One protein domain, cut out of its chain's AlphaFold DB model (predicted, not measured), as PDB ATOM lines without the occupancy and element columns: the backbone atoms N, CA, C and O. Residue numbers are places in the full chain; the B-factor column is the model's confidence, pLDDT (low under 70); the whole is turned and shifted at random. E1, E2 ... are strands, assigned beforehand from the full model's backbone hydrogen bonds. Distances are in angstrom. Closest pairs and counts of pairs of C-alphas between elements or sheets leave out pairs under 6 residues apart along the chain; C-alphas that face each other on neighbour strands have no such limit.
ATOM      1  N   SER A   3     368.599 237.195 250.740       92.56
ATOM      2  CA  SER A   3     367.581 236.177 250.515       92.56
ATOM      3  C   SER A   3     368.239 234.807 250.481       92.56
ATOM      4  O   SER A   3     369.166 234.607 249.701       92.56
ATOM      5  N   ASP A   4     367.706 233.862 251.248       91.25
ATOM      6  CA  ASP A   4     368.154 232.473 251.264       91.25
ATOM      7  C   ASP A   4     366.992 231.560 250.894       91.25
ATOM      8  O   ASP A   4     365.900 231.660 251.458       91.25
ATOM      9  N   ALA A   5     367.232 230.649 249.958       91.00
ATOM     10  CA  ALA A   5     366.284 229.622 249.560       91.00
ATOM     11  C   ALA A   5     367.013 228.291 249.373       91.00
ATOM     12  O   ALA A   5     368.159 228.250 248.926       91.00
ATOM     13  N   THR A   6     366.338 227.199 249.708       92.19
ATOM     14  CA  THR A   6     366.846 225.838 249.569       92.19
ATOM     15  C   THR A   6     365.958 225.072 248.603       92.19
ATOM     16  O   THR A   6     364.734 225.161 248.665       92.19
ATOM     17  N   TYR A   7     366.580 224.302 247.719       90.81
ATOM     18  CA  TYR A   7     365.898 223.366 246.836       90.81
ATOM     19  C   TYR A   7     366.158 221.946 247.311       90.81
ATOM     20  O   TYR A   7     367.302 221.583 247.585       90.81
ATOM     21  N   SER A   8     365.111 221.136 247.383       90.81
ATOM     22  CA  SER A   8     365.233 219.715 247.697       90.81
ATOM     23  C   SER A   8     364.425 218.899 246.704       90.81
ATOM     24  O   SER A   8     363.273 219.227 246.428       90.81
ATOM     25  N   LYS A   9     365.012 217.821 246.189       88.25
ATOM     26  CA  LYS A   9     364.355 216.877 245.284       88.25
ATOM     27  C   LYS A   9     364.568 215.464 245.816       88.25
ATOM     28  O   LYS A   9     365.693 215.115 246.154       88.25
ATOM     29  N   ALA A  10     363.497 214.678 245.890       85.12
ATOM     30  CA  ALA A  10     363.567 213.259 246.225       85.12
ATOM     31  C   ALA A  10     363.693 212.410 244.947       85.12
ATOM     32  O   ALA A  10     363.168 212.796 243.902       85.12
ATOM     33  N   ASP A  11     364.348 211.249 245.034       84.50
ATOM     34  CA  ASP A  11     364.667 210.389 243.879       84.50
ATOM     35  C   ASP A  11     363.436 209.937 243.071       84.50
ATOM     36  O   ASP A  11     363.528 209.714 241.865       84.50
ATOM     37  N   SER A  12     362.266 209.863 243.711       81.12
ATOM     38  CA  SER A  12     360.988 209.472 243.102       81.12
ATOM     39  C   SER A  12     359.900 210.559 243.167       81.12
ATOM     40  O   SER A  12     358.737 210.274 242.888       81.12
ATOM     41  N   GLY A  13     360.250 211.805 243.518       79.44
ATOM     42  CA  GLY A  13     359.297 212.905 243.728       79.44
ATOM     43  C   GLY A  13     359.655 214.213 243.010       79.44
ATOM     44  O   GLY A  13     360.780 214.418 242.551       79.44
ATOM     45  N   GLY A  14     358.679 215.123 242.917       82.81
ATOM     46  CA  GLY A  14     358.893 216.492 242.432       82.81
ATOM     47  C   GLY A  14     359.839 217.282 243.347       82.81
ATOM     48  O   GLY A  14     359.898 217.033 244.549       82.81
ATOM     49  N   GLY A  15     360.608 218.212 242.776       87.69
ATOM     50  CA  GLY A  15     361.486 219.094 243.547       87.69
ATOM     51  C   GLY A  15     360.721 220.267 244.157       87.69
ATOM     52  O   GLY A  15     359.926 220.900 243.466       87.69
ATOM     53  N   ASP A  16     360.982 220.564 245.429       89.50
ATOM     54  CA  ASP A  16     360.360 221.650 246.189       89.50
ATOM     55  C   ASP A  16     361.374 222.768 246.469       89.50
ATOM     56  O   ASP A  16     362.537 222.508 246.800       89.50
ATOM     57  N   TRP A  17     360.924 224.015 246.331       87.62
ATOM     58  CA  TRP A  17     361.695 225.211 246.660       87.62
ATOM     59  C   TRP A  17     361.174 225.815 247.960       87.62
ATOM     60  O   TRP A  17     360.038 226.284 248.025       87.62
ATOM     61  N   LYS A  18     362.030 225.884 248.980       85.94
ATOM     62  CA  LYS A  18     361.716 226.497 250.273       85.94
ATOM     63  C   LYS A  18     362.514 227.775 250.461       85.94
ATOM     64  O   LYS A  18     363.733 227.741 250.597       85.94
ATOM     65  N   SER A  19     361.824 228.913 250.496       83.25
ATOM     66  CA  SER A  19     362.432 230.186 250.895       83.25
ATOM     67  C   SER A  19     362.610 230.206 252.411       83.25
ATOM     68  O   SER A  19     361.641 230.028 253.151       83.25
ATOM     69  N   ASN A  20     363.847 230.383 252.874       86.25
ATOM     70  CA  ASN A  20     364.170 230.378 254.292       86.25
ATOM     71  C   ASN A  20     364.122 231.783 254.874       86.25
ATOM     72  O   ASN A  20     363.373 231.994 255.814       86.25
ATOM     73  N   THR A  21     364.881 232.744 254.360       87.69
ATOM     74  CA  THR A  21     365.039 234.068 254.987       87.69
ATOM     75  C   THR A  21     365.060 235.157 253.934       87.69
ATOM     76  O   THR A  21     365.751 235.027 252.933       87.69
ATOM     77  N   LEU A  22     364.316 236.242 254.159       91.50
ATOM     78  CA  LEU A  22     364.328 237.425 253.300       91.50
ATOM     79  C   LEU A  22     364.358 238.686 254.160       91.50
ATOM     80  O   LEU A  22     363.419 238.953 254.914       91.50
ATOM     81  N   TYR A  23     365.420 239.480 254.035       93.19
ATOM     82  CA  TYR A  23     365.532 240.741 254.760       93.19
ATOM     83  C   TYR A  23     366.367 241.795 254.028       93.19
ATOM     84  O   TYR A  23     367.265 241.532 253.228       93.19
ATOM     85  N   LEU A  24     366.063 243.047 254.333       93.31
ATOM     86  CA  LEU A  24     366.837 244.222 253.979       93.31
ATOM     87  C   LEU A  24     367.582 244.702 255.214       93.31
ATOM     88  O   LEU A  24     367.031 244.730 256.310       93.31
ATOM     89  N   GLU A  25     368.830 245.096 255.021       91.00
ATOM     90  CA  GLU A  25     369.663 245.663 256.068       91.00
ATOM     91  C   GLU A  25     370.296 246.955 255.567       91.00
ATOM     92  O   GLU A  25     370.691 247.054 254.402       91.00
ATOM     93  N   ARG A  26     370.366 247.947 256.454       89.31
ATOM     94  CA  ARG A  26     371.055 249.207 256.224       89.31
ATOM     95  C   ARG A  26     371.703 249.700 257.509       89.31
ATOM     96  O   ARG A  26     371.020 249.953 258.501       89.31
ATOM     97  N   SER A  27     373.010 249.911 257.453       87.06
ATOM     98  CA  SER A  27     373.785 250.488 258.548       87.06
ATOM     99  C   SER A  27     373.838 252.015 258.450       87.06
ATOM    100  O   SER A  27     373.983 252.586 257.367       87.06
ATOM    101  N   PHE A  28     373.731 252.685 259.594       82.75
ATOM    102  CA  PHE A  28     373.768 254.135 259.745       82.75
ATOM    103  C   PHE A  28     374.940 254.525 260.647       82.75
ATOM    104  O   PHE A  28     374.855 254.463 261.874       82.75
ATOM    105  N   ALA A  29     376.030 254.984 260.029       79.00
ATOM    106  CA  ALA A  29     377.231 255.418 260.742       79.00
ATOM    107  C   ALA A  29     376.991 256.519 261.804       79.00
ATOM    108  O   ALA A  29     377.565 256.400 262.884       79.00
ATOM    109  N   PRO A  30     376.125 257.540 261.594       78.06
ATOM    110  CA  PRO A  30     375.934 258.609 262.583       78.06
ATOM    111  C   PRO A  30     375.382 258.128 263.930       78.06
ATOM    112  O   PRO A  30     375.699 258.703 264.967       78.06
ATOM    113  N   ILE A  31     374.561 257.074 263.916       80.69
ATOM    114  CA  ILE A  31     373.949 256.494 265.121       80.69
ATOM    115  C   ILE A  31     374.609 255.176 265.540       80.69
ATOM    116  O   ILE A  31     374.160 254.558 266.507       80.69
ATOM    117  N   LEU A  32     375.659 254.752 264.821       82.25
ATOM    118  CA  LEU A  32     376.356 253.476 265.017       82.25
ATOM    119  C   LEU A  32     375.370 252.297 265.087       82.25
ATOM    120  O   LEU A  32     375.489 251.402 265.922       82.25
ATOM    121  N   GLY A  33     374.324 252.363 264.267       84.75
ATOM    122  CA  GLY A  33     373.173 251.478 264.356       84.75
ATOM    123  C   GLY A  33     372.822 250.880 263.011       84.75
ATOM    124  O   GLY A  33     372.953 251.530 261.976       84.75
ATOM    125  N   THR A  34     372.330 249.651 263.041       88.88
ATOM    126  CA  THR A  34     371.899 248.899 261.870       88.88
ATOM    127  C   THR A  34     370.394 248.687 261.938       88.88
ATOM    128  O   THR A  34     369.855 248.170 262.919       88.88
ATOM    129  N   LEU A  35     369.706 249.131 260.888       90.44
ATOM    130  CA  LEU A  35     368.290 248.878 260.675       90.44
ATOM    131  C   LEU A  35     368.150 247.650 259.787       90.44
ATOM    132  O   LEU A  35     368.653 247.627 258.664       90.44
ATOM    133  N   ARG A  36     367.409 246.660 260.261       91.94
ATOM    134  CA  ARG A  36     367.013 245.500 259.475       91.94
ATOM    135  C   ARG A  36     365.491 245.495 259.343       91.94
ATOM    136  O   ARG A  36     364.791 245.896 260.273       91.94
ATOM    137  N   ALA A  37     364.976 245.051 258.201       94.25
ATOM    138  CA  ALA A  37     363.551 244.865 257.934       94.25
ATOM    139  C   ALA A  37     363.322 243.554 257.165       94.25
ATOM    140  O   ALA A  37     363.977 243.320 256.154       94.25
ATOM    141  N   GLY A  38     362.410 242.700 257.627       92.88
ATOM    142  CA  GLY A  38     362.126 241.384 257.044       92.88
ATOM    143  C   GLY A  38     362.143 240.264 258.083       92.88
ATOM    144  O   GLY A  38     361.772 240.482 259.236       92.88
ATOM    145  N   ASP A  39     362.551 239.070 257.659       91.12
ATOM    146  CA  ASP A  39     362.687 237.891 258.519       91.12
ATOM    147  C   ASP A  39     363.947 237.968 259.385       91.12
ATOM    148  O   ASP A  39     365.054 238.152 258.877       91.12
ATOM    149  N   MET A  40     363.782 237.823 260.700       87.88
ATOM    150  CA  MET A  40     364.865 237.923 261.678       87.88
ATOM    151  C   MET A  40     364.671 236.963 262.841       87.88
ATOM    152  O   MET A  40     363.584 236.435 263.069       87.88
ATOM    153  N   TYR A  41     365.743 236.794 263.606       85.31
ATOM    154  CA  TYR A  41     365.754 236.045 264.852       85.31
ATOM    155  C   TYR A  41     366.062 236.999 266.008       85.31
ATOM    156  O   TYR A  41     366.795 237.986 265.844       85.31
ATOM    157  N   THR A  42     365.470 236.743 267.171       83.19
ATOM    158  CA  THR A  42     365.854 237.427 268.408       83.19
ATOM    159  C   THR A  42     367.239 236.970 268.862       83.19
ATOM    160  O   THR A  42     367.704 235.893 268.491       83.19
ATOM    161  N   SER A  43     367.922 237.819 269.635       75.88
ATOM    162  CA  SER A  43     369.184 237.437 270.273       75.88
ATOM    163  C   SER A  43     368.925 236.346 271.312       75.88
ATOM    164  O   SER A  43     367.936 236.439 272.043       75.88
ATOM    165  N   ALA A  44     369.812 235.353 271.379       80.00
ATOM    166  CA  ALA A  44     369.693 234.225 272.302       80.00
ATOM    167  C   ALA A  44     370.346 234.482 273.677       80.00
ATOM    168  O   ALA A  44     370.532 233.559 274.460       80.00
ATOM    169  N   ASP A  45     370.738 235.730 273.956       77.62
ATOM    170  CA  ASP A  45     371.602 236.069 275.096       77.62
ATOM    171  C   ASP A  45     370.908 235.851 276.454       77.62
ATOM    172  O   ASP A  45     371.562 235.599 277.461       77.62
ATOM    173  N   ILE A  46     369.574 235.972 276.492       79.56
ATOM    174  CA  ILE A  46     368.757 235.842 277.716       79.56
ATOM    175  C   ILE A  46     367.576 234.877 277.516       79.56
ATOM    176  O   ILE A  46     367.135 234.234 278.466       79.56
ATOM    177  N   PHE A  47     367.055 234.765 276.294       87.12
ATOM    178  CA  PHE A  47     365.892 233.942 275.951       87.12
ATOM    179  C   PHE A  47     366.178 233.117 274.702       87.12
ATOM    180  O   PHE A  47     367.072 233.465 273.938       87.12
ATOM    181  N   ASP A  48     365.377 232.087 274.445       87.06
ATOM    182  CA  ASP A  48     365.480 231.320 273.205       87.06
ATOM    183  C   ASP A  48     365.281 232.206 271.964       87.06
ATOM    184  O   ASP A  48     364.458 233.131 271.934       87.06
ATOM    185  N   ALA A  49     366.042 231.907 270.910       85.81
ATOM    186  CA  ALA A  49     365.935 232.608 269.641       85.81
ATOM    187  C   ALA A  49     364.604 232.265 268.961       85.81
ATOM    188  O   ALA A  49     364.409 231.164 268.446       85.81
ATOM    189  N   VAL A  50     363.700 233.238 268.906       87.12
ATOM    190  CA  VAL A  50     362.443 233.126 268.171       87.12
ATOM    191  C   VAL A  50     362.547 233.863 266.846       87.12
ATOM    192  O   VAL A  50     363.123 234.952 266.742       87.12
ATOM    193  N   ARG A  51     361.977 233.256 265.807       87.12
ATOM    194  CA  ARG A  51     361.873 233.871 264.489       87.12
ATOM    195  C   ARG A  51     360.680 234.816 264.452       87.12
ATOM    196  O   ARG A  51     359.571 234.428 264.802       87.12
ATOM    197  N   PHE A  52     360.890 236.024 263.950       89.94
ATOM    198  CA  PHE A  52     359.828 236.996 263.728       89.94
ATOM    199  C   PHE A  52     360.047 237.755 262.418       89.94
ATOM    200  O   PHE A  52     361.152 237.803 261.876       89.94
ATOM    201  N   ARG A  53     358.975 238.355 261.899       91.94
ATOM    202  CA  ARG A  53     359.013 239.211 260.711       91.94
ATOM    203  C   ARG A  53     358.629 240.626 261.104       91.94
ATOM    204  O   ARG A  53     357.551 240.841 261.647       91.94
ATOM    205  N   GLY A  54     359.499 241.587 260.825       91.88
ATOM    206  CA  GLY A  54     359.263 242.971 261.215       91.88
ATOM    207  C   GLY A  54     360.459 243.869 260.952       91.88
ATOM    208  O   GLY A  54     361.218 243.650 260.011       91.88
ATOM    209  N   VAL A  55     360.616 244.892 261.787       92.62
ATOM    210  CA  VAL A  55     361.708 245.864 261.707       92.62
ATOM    211  C   VAL A  55     362.453 245.876 263.036       92.62
ATOM    212  O   VAL A  55     361.830 245.902 264.095       92.62
ATOM    213  N   ARG A  56     363.786 245.868 262.984       89.75
ATOM    214  CA  ARG A  56     364.657 245.957 264.160       89.75
ATOM    215  C   ARG A  56     365.718 247.020 263.918       89.75
ATOM    216  O   ARG A  56     366.393 246.994 262.895       89.75
ATOM    217  N   LEU A  57     365.892 247.915 264.886       88.56
ATOM    218  CA  LEU A  57     367.035 248.819 264.967       88.56
ATOM    219  C   LEU A  57     367.899 248.380 266.146       88.56
ATOM    220  O   LEU A  57     367.417 248.332 267.277       88.56
ATOM    221  N   PHE A  58     369.157 248.042 265.887       83.88
ATOM    222  CA  PHE A  58     370.106 247.653 266.928       83.88
ATOM    223  C   PHE A  58     371.430 248.393 266.751       83.88
ATOM    224  O   PHE A  58     371.794 248.780 265.643       83.88
ATOM    225  N   ARG A  59     372.132 248.643 267.860       78.12
ATOM    226  CA  ARG A  59     373.450 249.281 267.840       78.12
ATOM    227  C   ARG A  59     374.503 248.221 267.536       78.12
ATOM    228  O   ARG A  59     374.481 247.165 268.158       78.12
ATOM    229  N   ASP A  60     375.410 248.517 266.617       69.19
ATOM    230  CA  ASP A  60     376.506 247.620 266.268       69.19
ATOM    231  C   ASP A  60     377.824 248.191 266.799       69.19
ATOM    232  O   ASP A  60     378.247 249.292 266.433       69.19
ATOM    233  N   MET A  61     378.470 247.448 267.699       63.41
ATOM    234  CA  MET A  61     379.732 247.871 268.300       63.41
ATOM    235  C   MET A  61     380.914 247.778 267.327       63.41
ATOM    236  O   MET A  61     381.895 248.500 267.501       63.41
ATOM    237  N   GLN A  62     380.800 246.969 266.267       60.78
ATOM    238  CA  GLN A  62     381.808 246.856 265.208       60.78
ATOM    239  C   GLN A  62     381.836 248.091 264.294       60.78
ATOM    240  O   GLN A  62     382.780 248.282 263.532       60.78
ATOM    241  N   MET A  63     380.828 248.968 264.386       63.75
ATOM    242  CA  MET A  63     380.808 250.249 263.677       63.75
ATOM    243  C   MET A  63     381.536 251.375 264.426       63.75
ATOM    244  O   MET A  63     381.705 252.462 263.868       63.75
ATOM    245  N   LEU A  64     381.958 251.170 265.683       57.75
ATOM    246  CA  LEU A  64     382.749 252.179 266.394       57.75
ATOM    247  C   LEU A  64     384.106 252.357 265.694       57.75
ATOM    248  O   LEU A  64     384.641 251.407 265.145       57.75
TER     249      LEU A  64
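Overview. This is residues 3 to 64 of the 147 residues of the protein "Fimbriae usher protein StcC" of Klebsiella aerogenes (UniProt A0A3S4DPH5). A long two-stranded arm, E1 beside residues 15 to 22 of E2, runs out from a small three-stranded sheet made by the rest of E2 with E3 and E4, both sharply bent. The printed part has 62 residues and no named helix; E1 to E4 form an all-strand meander, each strand the antiparallel neighbour of the one before. It is extended, with a radius of gyration of the C-alphas of 16.4 A, a rod spanning 54 by 25 by 20 A.

Along the chain. E1, residues 3 to 9, begins at C-alpha 3 (367.581, 236.177, 250.515) and measures 20.3 A. E2, residues 15 to 28, measures 40.5 A. E3, residues 33 to 41, 17.1 A, bends by 110 degrees at residue 38. E4, residues 51 to 59, 19.6 A, bends by 95 degrees at residue 54 and ends at C-alpha 59 (373.450, 249.281, 267.840).

Arrangement. In hairpin E1 and E2, N 6 and O 18 are 2.8 A apart, within hydrogen-bond range. So are N 26 and O 35 in hairpin E2 and E3, and N 36 and O 56 in hairpin E3 and E4. E1 is apart from E3 and E4.

Size, cuts and confidence. The farthest C-alphas, Ser 12 and Pro 30, are 54.9 A apart. The printed part has no cut. Residues 60 to 64 have pLDDT under 70.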